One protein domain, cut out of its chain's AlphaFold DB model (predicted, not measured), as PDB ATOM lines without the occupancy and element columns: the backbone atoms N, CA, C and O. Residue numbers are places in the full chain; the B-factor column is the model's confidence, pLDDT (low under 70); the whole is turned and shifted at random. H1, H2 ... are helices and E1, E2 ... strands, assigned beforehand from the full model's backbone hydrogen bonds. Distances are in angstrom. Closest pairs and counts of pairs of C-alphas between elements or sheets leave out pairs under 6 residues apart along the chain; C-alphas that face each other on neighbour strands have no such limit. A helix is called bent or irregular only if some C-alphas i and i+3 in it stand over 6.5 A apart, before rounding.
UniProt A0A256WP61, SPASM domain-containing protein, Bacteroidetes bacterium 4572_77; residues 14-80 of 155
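AT A GLANCE: This is residues 14 to 80 of the 155 residues of the protein "SPASM domain-containing protein" of Bacteroidetes bacterium 4572_77 (UniProt A0A256WP61). This is a loose rod with a small structured part toward each end: at one end H1 packs over one face of the parallel pair E1 and E2, and at the other is the short hairpin E3 and E4. Between these ends the long link, residues 48 to 68, winds through loops with no named element. The printed part has 67 residues, with one named helix and four named strands in the order E1, H1, E2, E3, E4; one sheet is E1 and E2, parallel, and the other is E3 and E4, antiparallel. The class is mixed, helices and strands, with under half of the residues in named elements. The radius of gyration of the C-alphas is 13.7 A, and the C-alphas span 45 by 18 by 17 A.

HOW THE PARTS SIT: E1, residues 15 to 20, H1, residues 25 to 38, and E2, residues 42 to 47, form a strand-helix-strand unit, two parallel neighbour strands with a helix between them along the chain, and its crossover is right-handed. E1 and E2 are parallel, at 25 degrees between their directions. N 16 and O 42 are 2.8 A apart and N 46 and O 18 are 2.8 A apart, both within hydrogen-bond range. The closest C-alphas of E1 and H1 are those of Leu 16 and Ala 35, 6.9 A apart. The closest C-alphas of H1 and E2 are those of Ala 35 and Leu 43, 6.4 A apart. In H1, 8 of 10 O i to N i+4 pairs are within hydrogen-bond range. E3, residues 69 to 71, and E4, residues 77 to 79, form an antiparallel hairpin, at 138 degrees between their directions. N 70 and O 78 are 2.9 A apart, within hydrogen-bond range. H1 is apart from both E3 and E4, and E2 and E3 are apart too.

IN THESE COORDINATES: E1 begins at C-alpha 15, (-23.656, -0.238, 11.236), and is 15.6 A from first to last C-alpha. H1 is 20.0 A long and begins at C-alpha 25, (-40.058, 6.983, 5.123). H1 is irregular: C-alphas 26 and 29 are 7.3 A apart. E2 is 16.1 A long. E3 and E4 have three residues each, 6.9 A and 7.0 A long, and E4 ends at C-alpha 79, (-29.049, 20.665, -2.134).

THE WHOLE: The two C-alphas farthest apart in the domain, those of Gly 39 and Lys 74, are 44.9 A apart. The printed part runs from residue 14 to residue 80 with no cut. The link from E2 to E3, 21 residues, is long; the links E1 to H1, H1 to E2 and E3 to E4 are tight. The mean pLDDT of the printed part is 91.2, and no printed residue is under 70.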
ATOM      1  N   ILE A  14     -20.888  -3.060  13.925       92.38
ATOM      2  CA  ILE A  14     -21.905  -3.221  12.882       92.38
ATOM      3  C   ILE A  14     -22.758  -1.956  12.775       92.38
ATOM      4  O   ILE A  14     -23.393  -1.520  13.740       92.38
ATOM      5  N   ILE A  15     -22.819  -1.394  11.566       96.19
ATOM      6  CA  ILE A  15     -23.656  -0.238  11.236       96.19
ATOM      7  C   ILE A  15     -24.748  -0.663  10.257       96.19
ATOM      8  O   ILE A  15     -24.454  -1.002   9.113       96.19
ATOM      9  N   LEU A  16     -26.009  -0.565  10.670       97.12
ATOM     10  CA  LEU A  16     -27.148  -0.688   9.765       97.12
ATOM     11  C   LEU A  16     -27.399   0.664   9.096       97.12
ATOM     12  O   LEU A  16     -27.628   1.665   9.775       97.12
ATOM     13  N   GLN A  17     -27.351   0.710   7.768       97.81
ATOM     14  CA  GLN A  17     -27.634   1.924   7.002       97.81
ATOM     15  C   GLN A  17     -28.964   1.783   6.271       97.81
ATOM     16  O   GLN A  17     -29.200   0.784   5.602       97.81
ATOM     17  N   PHE A  18     -29.812   2.801   6.376       97.75
ATOM     18  CA  PHE A  18     -31.122   2.841   5.734       97.75
ATOM     19  C   PHE A  18     -31.253   4.129   4.928       97.75
ATOM     20  O   PHE A  18     -31.179   5.222   5.494       97.75
ATOM     21  N   ILE A  19     -31.399   4.012   3.608       96.19
ATOM     22  CA  ILE A  19     -31.602   5.169   2.732       96.19
ATOM     23  C   ILE A  19     -33.089   5.516   2.747       96.19
ATOM     24  O   ILE A  19     -33.925   4.694   2.371       96.19
ATOM     25  N   VAL A  20     -33.402   6.734   3.184       96.75
ATOM     26  CA  VAL A  20     -34.779   7.214   3.293       96.75
ATOM     27  C   VAL A  20     -35.234   7.782   1.951       96.75
ATOM     28  O   VAL A  20     -34.668   8.755   1.445       96.75
ATOM     29  N   PHE A  21     -36.282   7.173   1.414       95.56
ATOM     30  CA  PHE A  21     -37.048   7.586   0.245       95.56
ATOM     31  C   PHE A  21     -38.499   7.839   0.653       95.56
ATOM     32  O   PHE A  21     -38.954   7.364   1.691       95.56
ATOM     33  N   ARG A  22     -39.269   8.516  -0.201       94.88
ATOM     34  CA  ARG A  22     -40.719   8.666  -0.004       94.88
ATOM     35  C   ARG A  22     -41.429   7.328   0.190       94.88
ATOM     36  O   ARG A  22     -42.308   7.192   1.031       94.88
ATOM     37  N   THR A  23     -41.026   6.324  -0.580       95.25
ATOM     38  CA  THR A  23     -41.645   4.996  -0.571       95.25
ATOM     39  C   THR A  23     -41.403   4.216   0.716       95.25
ATOM     40  O   THR A  23     -42.104   3.240   0.938       95.25
ATOM     41  N   ASN A  24     -40.455   4.621   1.570       96.50
ATOM     42  CA  ASN A  24     -40.105   3.884   2.786       96.50
ATOM     43  C   ASN A  24     -39.986   4.760   4.048       96.50
ATOM     44  O   ASN A  24     -39.713   4.234   5.125       96.50
ATOM     45  N   GLU A  25     -40.200   6.080   3.966       97.00
ATOM     46  CA  GLU A  25     -40.058   6.983   5.123       97.00
ATOM     47  C   GLU A  25     -41.019   6.630   6.270       97.00
ATOM     48  O   GLU A  25     -40.672   6.756   7.444       97.00
ATOM     49  N   HIS A  26     -42.180   6.066   5.941       97.00
ATOM     50  CA  HIS A  26     -43.145   5.552   6.911       97.00
ATOM     51  C   HIS A  26     -42.627   4.330   7.704       97.00
ATOM     52  O   HIS A  26     -43.150   4.010   8.771       97.00
ATOM     53  N   GLU A  27     -41.569   3.658   7.241       97.75
ATOM     54  CA  GLU A  27     -40.980   2.482   7.895       97.75
ATOM     55  C   GLU A  27     -39.841   2.820   8.864       97.75
ATOM     56  O   GLU A  27     -39.245   1.928   9.474       97.75
ATOM     57  N   ILE A  28     -39.545   4.106   9.085       97.81
ATOM     58  CA  ILE A  28     -38.460   4.535   9.980       97.81
ATOM     59  C   ILE A  28     -38.643   4.004  11.413       97.81
ATOM     60  O   ILE A  28     -37.663   3.694  12.096       97.81
ATOM     61  N   ALA A  29     -39.880   3.865  11.893       97.94
ATOM     62  CA  ALA A  29     -40.138   3.243  13.192       97.94
ATOM     63  C   ALA A  29     -39.770   1.746  13.189       97.94
ATOM     64  O   ALA A  29     -39.116   1.272  14.120       97.94
ATOM     65  N   LYS A  30     -40.104   1.025  12.110       98.25
ATOM     66  CA  LYS A  30     -39.798  -0.405  11.951       98.25
ATOM     67  C   LYS A  30     -38.295  -0.653  11.864       98.25
ATOM     68  O   LYS A  30     -37.789  -1.517  12.572       98.25
ATOM     69  N   ILE A  31     -37.548   0.132  11.078       98.06
ATOM     70  CA  ILE A  31     -36.090  -0.061  10.963       98.06
ATOM     71  C   ILE A  31     -35.369   0.225  12.288       98.06
ATOM     72  O   ILE A  31     -34.384  -0.437  12.608       98.06
ATOM     73  N   LYS A  32     -35.886   1.147  13.117       98.19
ATOM     74  CA  LYS A  32     -35.386   1.370  14.487       98.19
ATOM     75  C   LYS A  32     -35.628   0.161  15.391       98.19
ATOM     76  O   LYS A  32     -34.732  -0.211  16.146       98.19
ATOM     77  N   GLN A  33     -36.809  -0.451  15.325       98.31
ATOM     78  CA  GLN A  33     -37.103  -1.680  16.069       98.31
ATOM     79  C   GLN A  33     -36.236  -2.845  15.579       98.31
ATOM     80  O   GLN A  33     -35.652  -3.555  16.396       98.31
ATOM     81  N   LEU A  34     -36.074  -2.993  14.260       97.50
ATOM     82  CA  LEU A  34     -35.218  -4.014  13.665       97.50
ATOM     83  C   LEU A  34     -33.757  -3.838  14.090       97.50
ATOM     84  O   LEU A  34     -33.132  -4.808  14.499       97.50
ATOM     85  N   ALA A  35     -33.226  -2.612  14.073       96.94
ATOM     86  CA  ALA A  35     -31.871  -2.324  14.541       96.94
ATOM     87  C   ALA A  35     -31.661  -2.783  15.994       96.94
ATOM     88  O   ALA A  35     -30.673  -3.456  16.286       96.94
ATOM     89  N   LYS A  36     -32.621  -2.489  16.886       95.88
ATOM     90  CA  LYS A  36     -32.595  -2.953  18.284       95.88
ATOM     91  C   LYS A  36     -32.655  -4.477  18.382       95.88
ATOM     92  O   LYS A  36     -31.858  -5.061  19.107       95.88
ATOM     93  N   LYS A  37     -33.554  -5.120  17.627       95.44
ATOM     94  CA  LYS A  37     -33.707  -6.586  17.598       95.44
ATOM     95  C   LYS A  37     -32.438  -7.286  17.105       95.44
ATOM     96  O   LYS A  37     -32.032  -8.291  17.674       95.44
ATOM     97  N   LEU A  38     -31.806  -6.752  16.060       92.25
ATOM     98  CA  LEU A  38     -30.547  -7.267  15.513       92.25
ATOM     99  C   LEU A  38     -29.347  -6.976  16.426       92.25
ATOM    100  O   LEU A  38     -28.316  -7.637  16.302       92.25
ATOM    101  N   GLY A  39     -29.479  -5.993  17.319       91.56
ATOM    102  CA  GLY A  39     -28.443  -5.549  18.245       91.56
ATOM    103  C   GLY A  39     -27.339  -4.692  17.614       91.56
ATOM    104  O   GLY A  39     -26.338  -4.434  18.262       91.56
ATOM    105  N   VAL A  40     -27.486  -4.226  16.370       93.38
ATOM    106  CA  VAL A  40     -26.422  -3.464  15.684       93.38
ATOM    107  C   VAL A  40     -25.925  -2.279  16.518       93.38
ATOM    108  O   VAL A  40     -26.707  -1.602  17.185       93.38
ATOM    109  N   ASN A  41     -24.631  -1.977  16.439       93.25
ATOM    110  CA  ASN A  41     -24.030  -0.922  17.250       93.25
ATOM    111  C   ASN A  41     -24.528   0.479  16.857       93.25
ATOM    112  O   ASN A  41     -24.567   1.384  17.689       93.25
ATOM    113  N   LYS A  42     -24.897   0.683  15.584       95.88
ATOM    114  CA  LYS A  42     -25.417   1.966  15.096       95.88
ATOM    115  C   LYS A  42     -26.416   1.788  13.959       95.88
ATOM    116  O   LYS A  42     -26.161   1.056  13.009       95.88
ATOM    117  N   LEU A  43     -27.511   2.543  14.009       97.75
ATOM    118  CA  LEU A  43     -28.392   2.784  12.865       97.75
ATOM    119  C   LEU A  43     -28.075   4.158  12.265       97.75
ATOM    120  O   LEU A  43     -28.026   5.156  12.983       97.75
ATOM    121  N   VAL A  44     -27.889   4.225  10.948       97.94
ATOM    122  CA  VAL A  44     -27.690   5.475  10.204       97.94
ATOM    123  C   VAL A  44     -28.792   5.630   9.166       97.94
ATOM    124  O   VAL A  44     -28.870   4.860   8.210       97.94
ATOM    125  N   LEU A  45     -29.611   6.668   9.328       97.31
ATOM    126  CA  LEU A  45     -30.572   7.089   8.312       97.31
ATOM    127  C   LEU A  45     -29.853   7.999   7.311       97.31
ATOM    128  O   LEU A  45     -29.393   9.085   7.665       97.31
ATOM    129  N   LYS A  46     -29.717   7.540   6.070       94.88
ATOM    130  CA  LYS A  46     -29.068   8.280   4.988       94.88
ATOM    131  C   LYS A  46     -30.111   8.984   4.131       94.88
ATOM    132  O   LYS A  46     -31.138   8.409   3.789       94.88
ATOM    133  N   THR A  47     -29.813  10.218   3.738       92.81
ATOM    134  CA  THR A  47     -30.623  10.954   2.765       92.81
ATOM    135  C   THR A  47     -30.253  10.525   1.348       92.81
ATOM    136  O   THR A  47     -29.064  10.455   1.005       92.81
ATOM    137  N   ALA A  48     -31.265  10.242   0.529       89.62
ATOM    138  CA  ALA A  48     -31.076   9.870  -0.866       89.62
ATOM    139  C   ALA A  48     -30.431  11.002  -1.688       89.62
ATOM    140  O   ALA A  48     -30.615  12.191  -1.411       89.62
ATOM    141  N   GLN A  49     -29.678  10.610  -2.714       85.94
ATOM    142  CA  GLN A  49     -29.187  11.493  -3.767       85.94
ATOM    143  C   GLN A  49     -29.993  11.204  -5.037       85.94
ATOM    144  O   GLN A  49     -30.138  10.039  -5.401       85.94
ATOM    145  N   ILE A  50     -30.479  12.246  -5.710       82.06
ATOM    146  CA  ILE A  50     -31.139  12.139  -7.018       82.06
ATOM    147  C   ILE A  50     -30.223  12.704  -8.107       82.06
ATOM    148  O   ILE A  50     -29.426  13.603  -7.837       82.06
ATOM    149  N   TYR A  51     -30.315  12.158  -9.321       72.62
ATOM    150  CA  TYR A  51     -29.515  12.613 -10.467       72.62
ATOM    151  C   TYR A  51     -30.109  13.846 -11.150       72.62
ATOM    152  O   TYR A  51     -29.361  14.696 -11.622       72.62
ATOM    153  N   SER A  52     -31.440  13.947 -11.179       72.00
ATOM    154  CA  SER A  52     -32.167  15.027 -11.848       72.00
ATOM    155  C   SER A  52     -32.731  16.030 -10.845       72.00
ATOM    156  O   SER A  52     -33.158  15.653  -9.755       72.00
ATOM    157  N   SER A  53     -32.778  17.306 -11.225       72.06
ATOM    158  CA  SER A  53     -33.292  18.413 -10.407       72.06
ATOM    159  C   SER A  53     -34.821  18.480 -10.317       72.06
ATOM    160  O   SER A  53     -35.352  19.409  -9.712       72.06
ATOM    161  N   ASP A  54     -35.548  17.536 -10.913       72.69
ATOM    162  CA  ASP A  54     -37.015  17.546 -11.019       72.69
ATOM    163  C   ASP A  54     -37.727  16.423 -10.239       72.69
ATOM    164  O   ASP A  54     -38.952  16.440 -10.164       72.69
ATOM    165  N   ASP A  55     -36.995  15.499  -9.595       77.94
ATOM    166  CA  ASP A  55     -37.545  14.344  -8.853       77.94
ATOM    167  C   ASP A  55     -38.752  13.688  -9.559       77.94
ATOM    168  O   ASP A  55     -39.795  13.462  -8.940       77.94
ATOM    169  N   LYS A  56     -38.645  13.404 -10.871       74.62
ATOM    170  CA  LYS A  56     -39.774  12.866 -11.671       74.62
ATOM    171  C   LYS A  56     -40.440  11.651 -11.019       74.62
ATOM    172  O   LYS A  56     -41.660  11.519 -11.039       74.62
ATOM    173  N   ASN A  57     -39.629  10.803 -10.391       80.25
ATOM    174  CA  ASN A  57     -40.059   9.556  -9.765       80.25
ATOM    175  C   ASN A  57     -40.580   9.737  -8.327       80.25
ATOM    176  O   ASN A  57     -40.860   8.745  -7.660       80.25
ATOM    177  N   LYS A  58     -40.710  10.981  -7.837       86.94
ATOM    178  CA  LYS A  58     -41.226  11.309  -6.497       86.94
ATOM    179  C   LYS A  58     -40.497  10.543  -5.382       86.94
ATOM    180  O   LYS A  58     -41.116  10.102  -4.414       86.94
ATOM    181  N   LEU A  59     -39.183  10.372  -5.522       90.06
ATOM    182  CA  LEU A  59     -38.343   9.598  -4.611       90.06
ATOM    183  C   LEU A  59     -38.027  10.365  -3.329       90.06
ATOM    184  O   LEU A  59     -37.739   9.747  -2.301       90.06
ATOM    185  N   LEU A  60     -38.063  11.700  -3.366       92.62
ATOM    186  CA  LEU A  60     -37.685  12.507  -2.217       92.62
ATOM    187  C   LEU A  60     -38.721  12.402  -1.085       92.62
ATOM    188  O   LEU A  60     -39.919  12.598  -1.348       92.62
ATOM    189  N   PRO A  61     -38.269  12.171   0.166       94.06
ATOM    190  CA  PRO A  61     -39.136  12.129   1.343       94.06
ATOM    191  C   PRO A  61     -40.006  13.382   1.475       94.06
ATOM    192  O   PRO A  61     -39.550  14.494   1.181       94.06
ATOM    193  N   LEU A  62     -41.242  13.206   1.938       92.75
ATOM    194  CA  LEU A  62     -42.141  14.306   2.289       92.75
ATOM    195  C   LEU A  62     -41.641  15.025   3.544       92.75
ATOM    196  O   LEU A  62     -41.668  16.258   3.626       92.75
ATOM    197  N   GLU A  63     -41.120  14.266   4.509       92.88
ATOM    198  CA  GLU A  63     -40.521  14.833   5.706       92.88
ATOM    199  C   GLU A  63     -39.198  15.532   5.377       92.88
ATOM    200  O   GLU A  63     -38.154  14.911   5.144       92.88
ATOM    201  N   LYS A  64     -39.209  16.871   5.438       91.38
ATOM    202  CA  LYS A  64     -38.047  17.701   5.086       91.38
ATOM    203  C   LYS A  64     -36.777  17.264   5.816       91.38
ATOM    204  O   LYS A  64     -35.718  17.304   5.202       91.38
ATOM    205  N   LYS A  65     -36.839  16.827   7.077       92.94
ATOM    206  CA  LYS A  65     -35.648  16.416   7.847       92.94
ATOM    207  C   LYS A  65     -34.894  15.222   7.239       92.94
ATOM    208  O   LYS A  65     -33.691  15.108   7.449       92.94
ATOM    209  N   TYR A  66     -35.567  14.382   6.448       94.19
ATOM    210  CA  TYR A  66     -34.967  13.231   5.763       94.19
ATOM    211  C   TYR A  66     -34.612  13.504   4.297       94.19
ATOM    212  O   TYR A  66     -34.007  12.662   3.636       94.19
ATOM    213  N   SER A  67     -34.925  14.694   3.785       92.44
ATOM    214  CA  SER A  67     -34.549  15.099   2.432       92.44
ATOM    215  C   SER A  67     -33.253  15.912   2.419       92.44
ATOM    216  O   SER A  67     -33.088  16.877   3.173       92.44
ATOM    217  N   ARG A  68     -32.346  15.560   1.499       89.75
ATOM    218  CA  ARG A  68     -31.129  16.330   1.180       89.75
ATOM    219  C   ARG A  68     -31.437  17.635   0.435       89.75
ATOM    220  O   ARG A  68     -30.617  18.554   0.462       89.75
ATOM    221  N   TYR A  69     -32.607  17.723  -0.195       90.69
ATOM    222  CA  TYR A  69     -32.951  18.772  -1.149       90.69
ATOM    223  C   TYR A  69     -34.096  19.658  -0.657       90.69
ATOM    224  O   TYR A  69     -34.927  19.251   0.157       90.69
ATOM    225  N   LYS A  70     -34.147  20.885  -1.168       90.44
ATOM    226  CA  LYS A  70     -35.274  21.813  -1.040       90.44
ATOM    227  C   LYS A  70     -35.636  22.342  -2.428       90.44
ATOM    228  O   LYS A  70     -34.778  22.365  -3.303       90.44
ATOM    229  N   LYS A  71     -36.888  22.749  -2.635       88.88
ATOM    230  CA  LYS A  71     -37.273  23.447  -3.866       88.88
ATOM    231  C   LYS A  71     -36.822  24.905  -3.801       88.88
ATOM    232  O   LYS A  71     -36.975  25.534  -2.753       88.88
ATOM    233  N   ASN A  72     -36.285  25.417  -4.899       87.56
ATOM    234  CA  ASN A  72     -35.993  26.837  -5.078       87.56
ATOM    235  C   ASN A  72     -37.196  27.589  -5.678       87.56
ATOM    236  O   ASN A  72     -38.229  26.989  -5.982       87.56
ATOM    237  N   ASN A  73     -37.051  28.900  -5.885       89.25
ATOM    238  CA  ASN A  73     -38.117  29.772  -6.404       89.25
ATOM    239  C   ASN A  73     -38.595  29.388  -7.819       89.25
ATOM    240  O   ASN A  73     -39.684  29.777  -8.219       89.25
ATOM    241  N   LYS A  74     -37.797  28.617  -8.570       86.12
ATOM    242  CA  LYS A  74     -38.134  28.105  -9.908       86.12
ATOM    243  C   LYS A  74     -38.761  26.703  -9.862       86.12
ATOM    244  O   LYS A  74     -38.954  26.084 -10.899       86.12
ATOM    245  N   GLY A  75     -39.026  26.168  -8.667       85.12
ATOM    246  CA  GLY A  75     -39.588  24.830  -8.464       85.12
ATOM    247  C   GLY A  75     -38.591  23.672  -8.608       85.12
ATOM    248  O   GLY A  75     -38.997  22.522  -8.434       85.12
ATOM    249  N   LEU A  76     -37.310  23.956  -8.868       85.00
ATOM    250  CA  LEU A  76     -36.248  22.955  -9.022       85.00
ATOM    251  C   LEU A  76     -35.675  22.535  -7.665       85.00
ATOM    252  O   LEU A  76     -35.596  23.341  -6.736       85.00
ATOM    253  N   TRP A  77     -35.247  21.279  -7.556       86.38
ATOM    254  CA  TRP A  77     -34.606  20.742  -6.359       86.38
ATOM    255  C   TRP A  77     -33.126  21.118  -6.291       86.38
ATOM    256  O   TRP A  77     -32.351  20.806  -7.191       86.38
ATOM    257  N   GLU A  78     -32.724  21.731  -5.180       85.06
ATOM    258  CA  GLU A  78     -31.336  22.080  -4.870       85.06
ATOM    259  C   GLU A  78     -30.902  21.491  -3.524       85.06
ATOM    260  O   GLU A  78     -31.717  21.295  -2.615       85.06
ATOM    261  N   ILE A  79     -29.610  21.187  -3.385       86.31
ATOM    262  CA  ILE A  79     -29.049  20.665  -2.134       86.31
ATOM    263  C   ILE A  79     -29.163  21.731  -1.038       86.31
ATOM    264  O   ILE A  79     -28.832  22.896  -1.236       86.31
ATOM    265  N   LYS A  80     -29.610  21.325   0.156       87.06
ATOM    266  CA  LYS A  80     -29.739  22.234   1.307       87.06
ATOM    267  C   LYS A  80     -28.400  22.717   1.850       87.06
ATOM    268  O   LYS A  80     -28.275  23.878   2.229       87.06
TER     269      LYS A  80